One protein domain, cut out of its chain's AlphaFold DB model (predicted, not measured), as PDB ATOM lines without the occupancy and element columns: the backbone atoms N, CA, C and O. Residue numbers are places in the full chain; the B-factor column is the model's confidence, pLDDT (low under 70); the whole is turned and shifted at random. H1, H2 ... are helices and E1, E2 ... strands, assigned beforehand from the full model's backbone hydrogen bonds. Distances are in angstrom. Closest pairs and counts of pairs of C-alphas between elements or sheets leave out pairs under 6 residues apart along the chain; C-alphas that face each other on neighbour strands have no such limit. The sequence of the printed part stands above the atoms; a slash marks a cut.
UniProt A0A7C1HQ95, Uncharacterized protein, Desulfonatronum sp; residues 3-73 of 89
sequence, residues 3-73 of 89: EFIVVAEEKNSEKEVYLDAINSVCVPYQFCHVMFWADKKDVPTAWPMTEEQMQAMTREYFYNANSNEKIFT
ATOM      1  N   GLU A   3     -10.755  34.979  39.017       95.19
ATOM      2  CA  GLU A   3     -12.092  35.052  39.605       95.19
ATOM      3  C   GLU A   3     -13.176  34.927  38.534       95.19
ATOM      4  O   GLU A   3     -13.051  35.468  37.432       95.19
ATOM      5  N   PHE A   4     -14.255  34.229  38.886       95.25
ATOM      6  CA  PHE A   4     -15.447  34.087  38.056       95.25
ATOM      7  C   PHE A   4     -16.620  34.783  38.740       95.25
ATOM      8  O   PHE A   4     -17.000  34.415  39.854       95.25
ATOM      9  N   ILE A   5     -17.203  35.785  38.087       95.62
ATOM     10  CA  ILE A   5     -18.234  36.634  38.688       95.62
ATOM     11  C   ILE A   5     -19.504  36.591  37.845       95.62
ATOM     12  O   ILE A   5     -19.466  36.698  36.622       95.62
ATOM     13  N   VAL A   6     -20.649  36.461  38.515       96.06
ATOM     14  CA  VAL A   6     -21.957  36.636  37.881       96.06
ATOM     15  C   VAL A   6     -22.409  38.071  38.095       96.06
ATOM     16  O   VAL A   6     -22.498  38.528  39.237       96.06
ATOM     17  N   VAL A   7     -22.716  38.763  37.006       93.44
ATOM     18  CA  VAL A   7     -23.384  40.063  37.015       93.44
ATOM     19  C   VAL A   7     -24.826  39.825  36.607       93.44
ATOM     20  O   VAL A   7     -25.088  39.159  35.616       93.44
ATOM     21  N   ALA A   8     -25.769  40.338  37.394       90.56
ATOM     22  CA  ALA A   8     -27.180  40.199  37.067       90.56
ATOM     23  C   ALA A   8     -27.468  40.827  35.691       90.56
ATOM     24  O   ALA A   8     -26.961  41.910  35.394       90.56
ATOM     25  N   GLU A   9     -28.256  40.145  34.858       86.69
ATOM     26  CA  GLU A   9     -28.493  40.523  33.459       86.69
ATOM     27  C   GLU A   9     -28.990  41.972  33.323       86.69
ATOM     28  O   GLU A   9     -28.528  42.712  32.454       86.69
ATOM     29  N   GLU A  10     -29.843  42.429  34.244       91.25
ATOM     30  CA  GLU A  10     -30.367  43.796  34.265       91.25
ATOM     31  C   GLU A  10     -29.300  44.874  34.511       91.25
ATOM     32  O   GLU A  10     -29.527  46.036  34.184       91.25
ATOM     33  N   LYS A  11     -28.139  44.491  35.053       90.44
ATOM     34  CA  LYS A  11     -26.992  45.367  35.328       90.44
ATOM     35  C   LYS A  11     -25.834  45.171  34.355       90.44
ATOM     36  O   LYS A  11     -24.808  45.834  34.477       90.44
ATOM     37  N   ASN A  12     -25.974  44.268  33.389       85.19
ATOM     38  CA  ASN A  12     -24.895  43.891  32.475       85.19
ATOM     39  C   ASN A  12     -24.461  45.057  31.551       85.19
ATOM     40  O   ASN A  12     -23.386  45.035  30.959       85.19
ATOM     41  N   SER A  13     -25.280  46.109  31.442       86.75
ATOM     42  CA  SER A  13     -24.966  47.352  30.723       86.75
ATOM     43  C   SER A  13     -24.316  48.438  31.596       86.75
ATOM     44  O   SER A  13     -23.895  49.474  31.078       86.75
ATOM     45  N   GLU A  14     -24.191  48.223  32.907       90.69
ATOM     46  CA  GLU A  14     -23.667  49.209  33.855       90.69
ATOM     47  C   GLU A  14     -22.160  49.020  34.084       90.69
ATOM     48  O   GLU A  14     -21.737  48.143  34.837       90.69
ATOM     49  N   LYS A  15     -21.328  49.885  33.485       89.12
ATOM     50  CA  LYS A  15     -19.852  49.817  33.592       89.12
ATOM     51  C   LYS A  15     -19.358  49.737  35.027       89.12
ATOM     52  O   LYS A  15     -18.448  48.968  35.338       89.12
ATOM     53  N   GLU A  16     -19.958  50.556  35.880       92.44
ATOM     54  CA  GLU A  16     -19.551  50.718  37.271       92.44
ATOM     55  C   GLU A  16     -19.661  49.404  38.048       92.44
ATOM     56  O   GLU A  16     -18.795  49.118  38.863       92.44
ATOM     57  N   VAL A  17     -20.621  48.532  37.718       93.81
ATOM     58  CA  VAL A  17     -20.778  47.227  38.381       93.81
ATOM     59  C   VAL A  17     -19.556  46.332  38.166       93.81
ATOM     60  O   VAL A  17     -19.109  45.650  39.089       93.81
ATOM     61  N   TYR A  18     -18.969  46.365  36.970       94.12
ATOM     62  CA  TYR A  18     -17.749  45.617  36.669       94.12
ATOM     63  C   TYR A  18     -16.528  46.254  37.320       94.12
ATOM     64  O   TYR A  18     -15.691  45.538  37.863       94.12
ATOM     65  N   LEU A  19     -16.419  47.587  37.288       93.94
ATOM     66  CA  LEU A  19     -15.314  48.301  37.930       93.94
ATOM     67  C   LEU A  19     -15.307  48.065  39.442       93.94
ATOM     68  O   LEU A  19     -14.252  47.765  40.001       93.94
ATOM     69  N   ASP A  20     -16.469  48.124  40.086       95.62
ATOM     70  CA  ASP A  20     -16.638  47.828  41.506       95.62
ATOM     71  C   ASP A  20     -16.233  46.385  41.821       95.62
ATOM     72  O   ASP A  20     -15.465  46.147  42.756       95.62
ATOM     73  N   ALA A  21     -16.675  45.422  41.006       95.56
ATOM     74  CA  ALA A  21     -16.289  44.025  41.160       95.56
ATOM     75  C   ALA A  21     -14.767  43.839  41.033       95.56
ATOM     76  O   ALA A  21     -14.152  43.264  41.933       95.56
ATOM     77  N   ILE A  22     -14.145  44.388  39.983       95.50
ATOM     78  CA  ILE A  22     -12.690  44.349  39.760       95.50
ATOM     79  C   ILE A  22     -11.950  44.947  40.959       95.50
ATOM     80  O   ILE A  22     -11.051  44.311  41.504       95.50
ATOM     81  N   ASN A  23     -12.350  46.139  41.406       95.19
ATOM     82  CA  ASN A  23     -11.718  46.831  42.529       95.19
ATOM     83  C   ASN A  23     -11.883  46.078  43.858       95.19
ATOM     84  O   ASN A  23     -11.045  46.220  44.746       95.19
ATOM     85  N   SER A  24     -12.945  45.281  44.002       96.25
ATOM     86  CA  SER A  24     -13.186  44.487  45.207       96.25
ATOM     87  C   SER A  24     -12.327  43.220  45.292       96.25
ATOM     88  O   SER A  24     -12.006  42.791  46.401       96.25
ATOM     89  N   VAL A  25     -11.938  42.631  44.152       96.25
ATOM     90  CA  VAL A  25     -11.212  41.345  44.112       96.25
ATOM     91  C   VAL A  25      -9.740  41.481  43.725       96.25
ATOM     92  O   VAL A  25      -8.909  40.678  44.152       96.25
ATOM     93  N   CYS A  26      -9.385  42.486  42.924       95.25
ATOM     94  CA  CYS A  26      -8.021  42.660  42.450       95.25
ATOM     95  C   CYS A  26      -7.170  43.430  43.459       95.25
ATOM     96  O   CYS A  26      -7.497  44.536  43.883       95.25
ATOM     97  N   VAL A  27      -6.002  42.872  43.775       94.44
ATOM     98  CA  VAL A  27      -4.981  43.561  44.566       94.44
ATOM     99  C   VAL A  27      -4.092  44.388  43.627       94.44
ATOM    100  O   VAL A  27      -3.615  43.849  42.621       94.44
ATOM    101  N   PRO A  28      -3.820  45.672  43.932       90.69
ATOM    102  CA  PRO A  28      -2.927  46.501  43.126       90.69
ATOM    103  C   PRO A  28      -1.554  45.857  42.902       90.69
ATOM    104  O   PRO A  28      -0.991  45.243  43.809       90.69
ATOM    105  N   TYR A  29      -1.002  46.037  41.699       89.81
ATOM    106  CA  TYR A  29       0.320  45.529  41.294       89.81
ATOM    107  C   TYR A  29       0.478  44.001  41.365       89.81
ATOM    108  O   TYR A  29       1.597  43.491  41.418       89.81
ATOM    109  N   GLN A  30      -0.625  43.251  41.351       95.31
ATOM    110  CA  GLN A  30      -0.611  41.794  41.266       95.31
ATOM    111  C   GLN A  30      -1.349  41.318  40.026       95.31
ATOM    112  O   GLN A  30      -2.276  41.970  39.563       95.31
ATOM    113  N   PHE A  31      -0.969  40.145  39.515       95.88
ATOM    114  CA  PHE A  31      -1.743  39.487  38.467       95.88
ATOM    115  C   PHE A  31      -3.213  39.345  38.895       95.88
ATOM    116  O   PHE A  31      -3.493  38.791  39.965       95.88
ATOM    117  N   CYS A  32      -4.143  39.784  38.051       96.62
ATOM    118  CA  CYS A  32      -5.576  39.639  38.273       96.62
ATOM    119  C   CYS A  32      -6.281  39.323  36.956       96.62
ATOM    120  O   CYS A  32      -6.049  39.997  35.962       96.62
ATOM    121  N   HIS A  33      -7.139  38.313  36.956       95.81
ATOM    122  CA  HIS A  33      -7.966  37.962  35.813       95.81
ATOM    123  C   HIS A  33      -9.383  37.695  36.320       95.81
ATOM    124  O   HIS A  33      -9.598  36.779  37.108       95.81
ATOM    125  N   VAL A  34     -10.336  38.525  35.917       96.38
ATOM    126  CA  VAL A  34     -11.742  38.425  36.303       96.38
ATOM    127  C   VAL A  34     -12.564  38.194  35.048       96.38
ATOM    128  O   VAL A  34     -12.510  38.995  34.119       96.38
ATOM    129  N   MET A  35     -13.326  37.112  35.024       95.75
ATOM    130  CA  MET A  35     -14.229  36.775  33.928       95.75
ATOM    131  C   MET A  35     -15.672  36.873  34.416       95.75
ATOM    132  O   MET A  35     -15.976  36.505  35.557       95.75
ATOM    133  N   PHE A  36     -16.555  37.386  33.563       95.75
ATOM    134  CA  PHE A  36     -17.920  37.737  33.933       95.75
ATOM    135  C   PHE A  36     -18.962  36.986  33.106       95.75
ATOM    136  O   PHE A  36     -18.858  36.919  31.883       95.75
ATOM    137  N   TRP A  37     -20.033  36.534  33.754       95.25
ATOM    138  CA  TRP A  37     -21.203  35.911  33.122       95.25
ATOM    139  C   TRP A  37     -22.498  36.587  33.566       95.25
ATOM    140  O   TRP A  37     -22.561  37.137  34.664       95.25
ATOM    141  N   ALA A  38     -23.538  36.495  32.735       93.62
ATOM    142  CA  ALA A  38     -24.886  36.943  33.093       93.62
ATOM    143  C   ALA A  38     -25.699  35.861  33.833       93.62
ATOM    144  O   ALA A  38     -26.570  36.173  34.643       93.62
ATOM    145  N   ASP A  39     -25.397  34.582  33.587       93.38
ATOM    146  CA  ASP A  39     -26.106  33.440  34.172       93.38
ATOM    147  C   ASP A  39     -25.124  32.499  34.879       93.38
ATOM    148  O   ASP A  39     -24.091  32.093  34.347       93.38
ATOM    149  N   LYS A  40     -25.467  32.121  36.113       93.94
ATOM    150  CA  LYS A  40     -24.655  31.240  36.954       93.94
ATOM    151  C   LYS A  40     -24.478  29.845  36.354       93.94
ATOM    152  O   LYS A  40     -23.480  29.193  36.658       93.94
ATOM    153  N   LYS A  41     -25.429  29.360  35.550       94.31
ATOM    154  CA  LYS A  41     -25.330  28.029  34.926       94.31
ATOM    155  C   LYS A  41     -24.162  27.940  33.931       94.31
ATOM    156  O   LYS A  41     -23.628  26.853  33.732       94.31
ATOM    157  N   ASP A  42     -23.774  29.081  33.361       94.81
ATOM    158  CA  ASP A  42     -22.737  29.193  32.337       94.81
ATOM    159  C   ASP A  42     -21.355  29.472  32.951       94.81
ATOM    160  O   ASP A  42     -20.347  29.500  32.249       94.81
ATOM    161  N   VAL A  43     -21.284  29.638  34.277       95.00
ATOM    162  CA  VAL A  43     -20.022  29.845  34.986       95.00
ATOM    163  C   VAL A  43     -19.242  28.526  35.072       95.00
ATOM    164  O   VAL A  43     -19.780  27.512  35.535       95.00
ATOM    165  N   PRO A  44     -17.951  28.521  34.707       94.06
ATOM    166  CA  PRO A  44     -17.093  27.356  34.861       94.06
ATOM    167  C   PRO A  44     -16.953  26.924  36.319       94.06
ATOM    168  O   PRO A  44     -16.734  27.726  37.224       94.06
ATOM    169  N   THR A  45     -16.998  25.613  36.545       91.25
ATOM    170  CA  THR A  45     -16.676  25.002  37.849       91.25
ATOM    171  C   THR A  45     -15.307  24.324  37.855       91.25
ATOM    172  O   THR A  45     -14.803  23.947  38.912       91.25
ATOM    173  N   ALA A  46     -14.691  24.183  36.680       87.31
ATOM    174  CA  ALA A  46     -13.367  23.621  36.475       87.31
ATOM    175  C   ALA A  46     -12.717  24.255  35.238       87.31
ATOM    176  O   ALA A  46     -13.400  24.830  34.393       87.31
ATOM    177  N   TRP A  47     -11.394  24.130  35.141       84.88
ATOM    178  CA  TRP A  47     -10.621  24.550  33.975       84.88
ATOM    179  C   TRP A  47     -10.141  23.319  33.183       84.88
ATOM    180  O   TRP A  47      -9.750  22.333  33.819       84.88
ATOM    181  N   PRO A  48     -10.103  23.352  31.837       90.56
ATOM    182  CA  PRO A  48     -10.517  24.451  30.958       90.56
ATOM    183  C   PRO A  48     -12.040  24.620  30.885       90.56
ATOM    184  O   PRO A  48     -12.786  23.685  31.170       90.56
ATOM    185  N   MET A  49     -12.482  25.812  30.481       92.94
ATOM    186  CA  MET A  49     -13.888  26.070  30.159       92.94
ATOM    187  C   MET A  49     -14.337  25.251  28.950       92.94
ATOM    188  O   MET A  49     -13.539  24.953  28.055       92.94
ATOM    189  N   THR A  50     -15.629  24.939  28.890       94.81
ATOM    190  CA  THR A  50     -16.246  24.470  27.647       94.81
ATOM    191  C   THR A  50     -16.394  25.624  26.656       94.81
ATOM    192  O   THR A  50     -16.356  26.798  27.026       94.81
ATOM    193  N   GLU A  51     -16.592  25.294  25.382       93.44
ATOM    194  CA  GLU A  51     -16.867  26.296  24.349       93.44
ATOM    195  C   GLU A  51     -18.106  27.139  24.680       93.44
ATOM    196  O   GLU A  51     -18.061  28.359  24.568       93.44
ATOM    197  N   GLU A  52     -19.170  26.506  25.178       92.81
ATOM    198  CA  GLU A  52     -20.400  27.190  25.595       92.81
ATOM    199  C   GLU A  52     -20.140  28.194  26.725       92.81
ATOM    200  O   GLU A  52     -20.596  29.332  26.660       92.81
ATOM    201  N   GLN A  53     -19.343  27.815  27.730       94.69
ATOM    202  CA  GLN A  53     -18.984  28.700  28.842       94.69
ATOM    203  C   GLN A  53     -18.134  29.887  28.374       94.69
ATOM    204  O   GLN A  53     -18.332  31.003  28.851       94.69
ATOM    205  N   MET A  54     -17.218  29.668  27.422       92.38
ATOM    206  CA  MET A  54     -16.429  30.748  26.820       92.38
ATOM    207  C   MET A  54     -17.305  31.707  26.009       92.38
ATOM    208  O   MET A  54     -17.142  32.916  26.125       92.38
ATOM    209  N   GLN A  55     -18.244  31.189  25.213       91.88
ATOM    210  CA  GLN A  55     -19.152  32.007  24.398       91.88
ATOM    211  C   GLN A  55     -20.167  32.785  25.245       91.88
ATOM    212  O   GLN A  55     -20.561  33.885  24.868       91.88
ATOM    213  N   ALA A  56     -20.580  32.233  26.386       93.38
ATOM    214  CA  ALA A  56     -21.477  32.892  27.331       93.38
ATOM    215  C   ALA A  56     -20.775  33.943  28.212       93.38
ATOM    216  O   ALA A  56     -21.444  34.682  28.943       93.38
ATOM    217  N   MET A  57     -19.440  34.017  28.171       93.31
ATOM    218  CA  MET A  57     -18.690  35.035  28.894       93.31
ATOM    219  C   MET A  57     -19.022  36.414  28.326       93.31
ATOM    220  O   MET A  57     -18.899  36.685  27.135       93.31
ATOM    221  N   THR A  58     -19.449  37.307  29.207       91.75
ATOM    222  CA  THR A  58     -19.925  38.641  28.837       91.75
ATOM    223  C   THR A  58     -18.784  39.642  28.748       91.75
ATOM    224  O   THR A  58     -18.750  40.460  27.831       91.75
ATOM    225  N   ARG A  59     -17.863  39.607  29.714       92.62
ATOM    226  CA  ARG A  59     -16.762  40.560  29.874       92.62
ATOM    227  C   ARG A  59     -15.577  39.863  30.545       92.62
ATOM    228  O   ARG A  59     -15.733  38.849  31.221       92.62
ATOM    229  N   GLU A  60     -14.405  40.458  30.405       93.62
ATOM    230  CA  GLU A  60     -13.131  40.002  30.946       93.62
ATOM    231  C   GLU A  60     -12.299  41.219  31.356       93.62
ATOM    232  O   GLU A  60     -12.203  42.213  30.629       93.62
ATOM    233  N   TYR A  61     -11.682  41.129  32.526       94.56
ATOM    234  CA  TYR A  61     -10.610  42.002  32.967       94.56
ATOM    235  C   TYR A  61      -9.350  41.175  33.177       94.56
ATOM    236  O   TYR A  61      -9.373  40.195  33.914       94.56
ATOM    237  N   PHE A  62      -8.238  41.612  32.603       94.50
ATOM    238  CA  PHE A  62      -6.938  40.982  32.766       94.50
ATOM    239  C   PHE A  62      -5.899  42.042  33.111       94.50
ATOM    240  O   PHE A  62      -5.841  43.109  32.502       94.50
ATOM    241  N   TYR A  63      -5.052  41.739  34.084       94.75
ATOM    242  CA  TYR A  63      -3.890  42.531  34.429       94.75
ATOM    243  C   TYR A  63      -2.719  41.620  34.774       94.75
ATOM    244  O   TYR A  63      -2.820  40.750  35.643       94.75
ATOM    245  N   ASN A  64      -1.582  41.850  34.124       92.50
ATOM    246  CA  ASN A  64      -0.325  41.179  34.407       92.50
ATOM    247  C   ASN A  64       0.703  42.202  34.889       92.50
ATOM    248  O   ASN A  64       1.247  42.980  34.109       92.50
ATOM    249  N   ALA A  65       1.014  42.164  36.184       91.56
ATOM    250  CA  ALA A  65       1.946  43.101  36.800       91.56
ATOM    251  C   ALA A  65       3.381  43.005  36.250       91.56
ATOM    252  O   ALA A  65       4.113  43.990  36.294       91.56
ATOM    253  N   ASN A  66       3.787  41.847  35.712       93.69
ATOM    254  CA  ASN A  66       5.144  41.654  35.192       93.69
ATOM    255  C   ASN A  66       5.354  42.362  33.848       93.69
ATOM    256  O   ASN A  66       6.429  42.901  33.603       93.69
ATOM    257  N   SER A  67       4.343  42.334  32.976       93.12
ATOM    258  CA  SER A  67       4.367  43.008  31.670       93.12
ATOM    259  C   SER A  67       3.709  44.388  31.696       93.12
ATOM    260  O   SER A  67       3.799  45.118  30.714       93.12
ATOM    261  N   ASN A  68       3.046  44.741  32.801       86.88
ATOM    262  CA  ASN A  68       2.133  45.878  32.915       86.88
ATOM    263  C   ASN A  68       0.996  45.863  31.871       86.88
ATOM    264  O   ASN A  68       0.431  46.899  31.535       86.88
ATOM    265  N   GLU A  69       0.659  44.681  31.359       89.00
ATOM    266  CA  GLU A  69      -0.435  44.491  30.412       89.00
ATOM    267  C   GLU A  69      -1.773  44.576  31.140       89.00
ATOM    268  O   GLU A  69      -1.951  43.943  32.183       89.00
ATOM    269  N   LYS A  70      -2.712  45.343  30.584       89.62
ATOM    270  CA  LYS A  70      -4.057  45.526  31.125       89.62
ATOM    271  C   LYS A  70      -5.083  45.470  29.998       89.62
ATOM    272  O   LYS A  70      -5.008  46.252  29.058       89.62
ATOM    273  N   ILE A  71      -6.071  44.595  30.135       90.25
ATOM    274  CA  ILE A  71      -7.191  44.436  29.209       90.25
ATOM    275  C   ILE A  71      -8.483  44.558  30.012       90.25
ATOM    276  O   ILE A  71      -8.605  44.009  31.105       90.25
ATOM    277  N   PHE A  72      -9.455  45.290  29.480       90.12
ATOM    278  CA  PHE A  72     -10.820  45.276  29.991       90.12
ATOM    279  C   PHE A  72     -11.788  45.320  28.815       90.12
ATOM    280  O   PHE A  72     -11.873  46.339  28.125       90.12
ATOM    281  N   THR A  73     -12.521  44.233  28.577       83.56
ATOM    282  CA  THR A  73     -13.394  44.074  27.403       83.56
ATOM    283  C   THR A  73     -14.734  44.803  27.554       83.56
ATOM    284  O   THR A  73     -15.788  44.270  27.238       83.56
TER     285      THR A  73
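What this domain is: This is residues 3 to 73 of the 89 residues of an uncharacterized protein of Desulfonatronum sp (UniProt A0A7C1HQ95). One sheet of four strands forms a slab, with the helix H1 packed slantwise over one of its faces. Away from H1, near where E2 ends and E3 begins, a long loop of residues 38 to 50 leads into the short helix H2. The 71 printed residues have two named helices and four named strands, in the order E1, H1, E2, H2, E3, E4; the sheet runs E1, E2, E3, E4 and is mixed, E1 and E2 being parallel and the other neighbours antiparallel. The class is mixed, helices and strands. The whole is compact, with a radius of gyration of the C-alphas of 12.3 A, and spans 32 by 28 by 17 A.

Where its parts are: E1, residues 3 to 6, begins with C-alpha 3 at (-12.092, 35.052, 39.605) and is 10.1 A long. H1, residues 15 to 25, measures 16.0 A from first to last C-alpha and begins with C-alpha 15 at (-19.852, 49.817, 33.592). E2, residues 32 to 37, measures 16.9 A. H2, residues 51 to 55, measures 6.2 A. E3, residues 57 to 64, is the longest strand at 20.1 A. E4, residues 69 to 72, measures 10.4 A and ends with C-alpha 72 at (-10.820, 45.276, 29.991).

How they stand to each other: The edge strand E1 is parallel to the inner strand E2 at 24 degrees, with N 3 and O 33 2.9 A apart, within hydrogen-bond range. E1, H1 and E2 form a strand-helix-strand unit, two parallel neighbour strands with a helix between them in the chain, and its crossover is right-handed. E2 and E3 are antiparallel at 177 degrees, with N 34 and O 61 at 2.8 A. E3 and the edge strand E4 form a hairpin, antiparallel at 160 degrees, with N 71 and O 62 at 2.8 A. H1 is on the sheet at a height over the sheet of 9.4 A, over E2 and E3. On the local plane its line stands at 45 degrees to that of E2, slantwise to the strands. The closest C-alphas of H1 and E2 are those of Ile 22 and Val 34, 6.9 A apart. H2 is only just not on the sheet, with 4 pairs of C-alphas within 10 A; it is apart from H1, E1 and E4. In H1 and H2 every O i to N i+4 pair is within hydrogen-bond range.

The domain as a whole: The two C-alphas farthest apart are those of Glu 10 and Asn 66, at 35.6 A. The printed part has no cut. The link from E2 to H2, 13 residues, is long, and those from H2 to E3 and from E3 to E4 are tight. The mean pLDDT of the printed part is 92.8, and no printed residue is under 70.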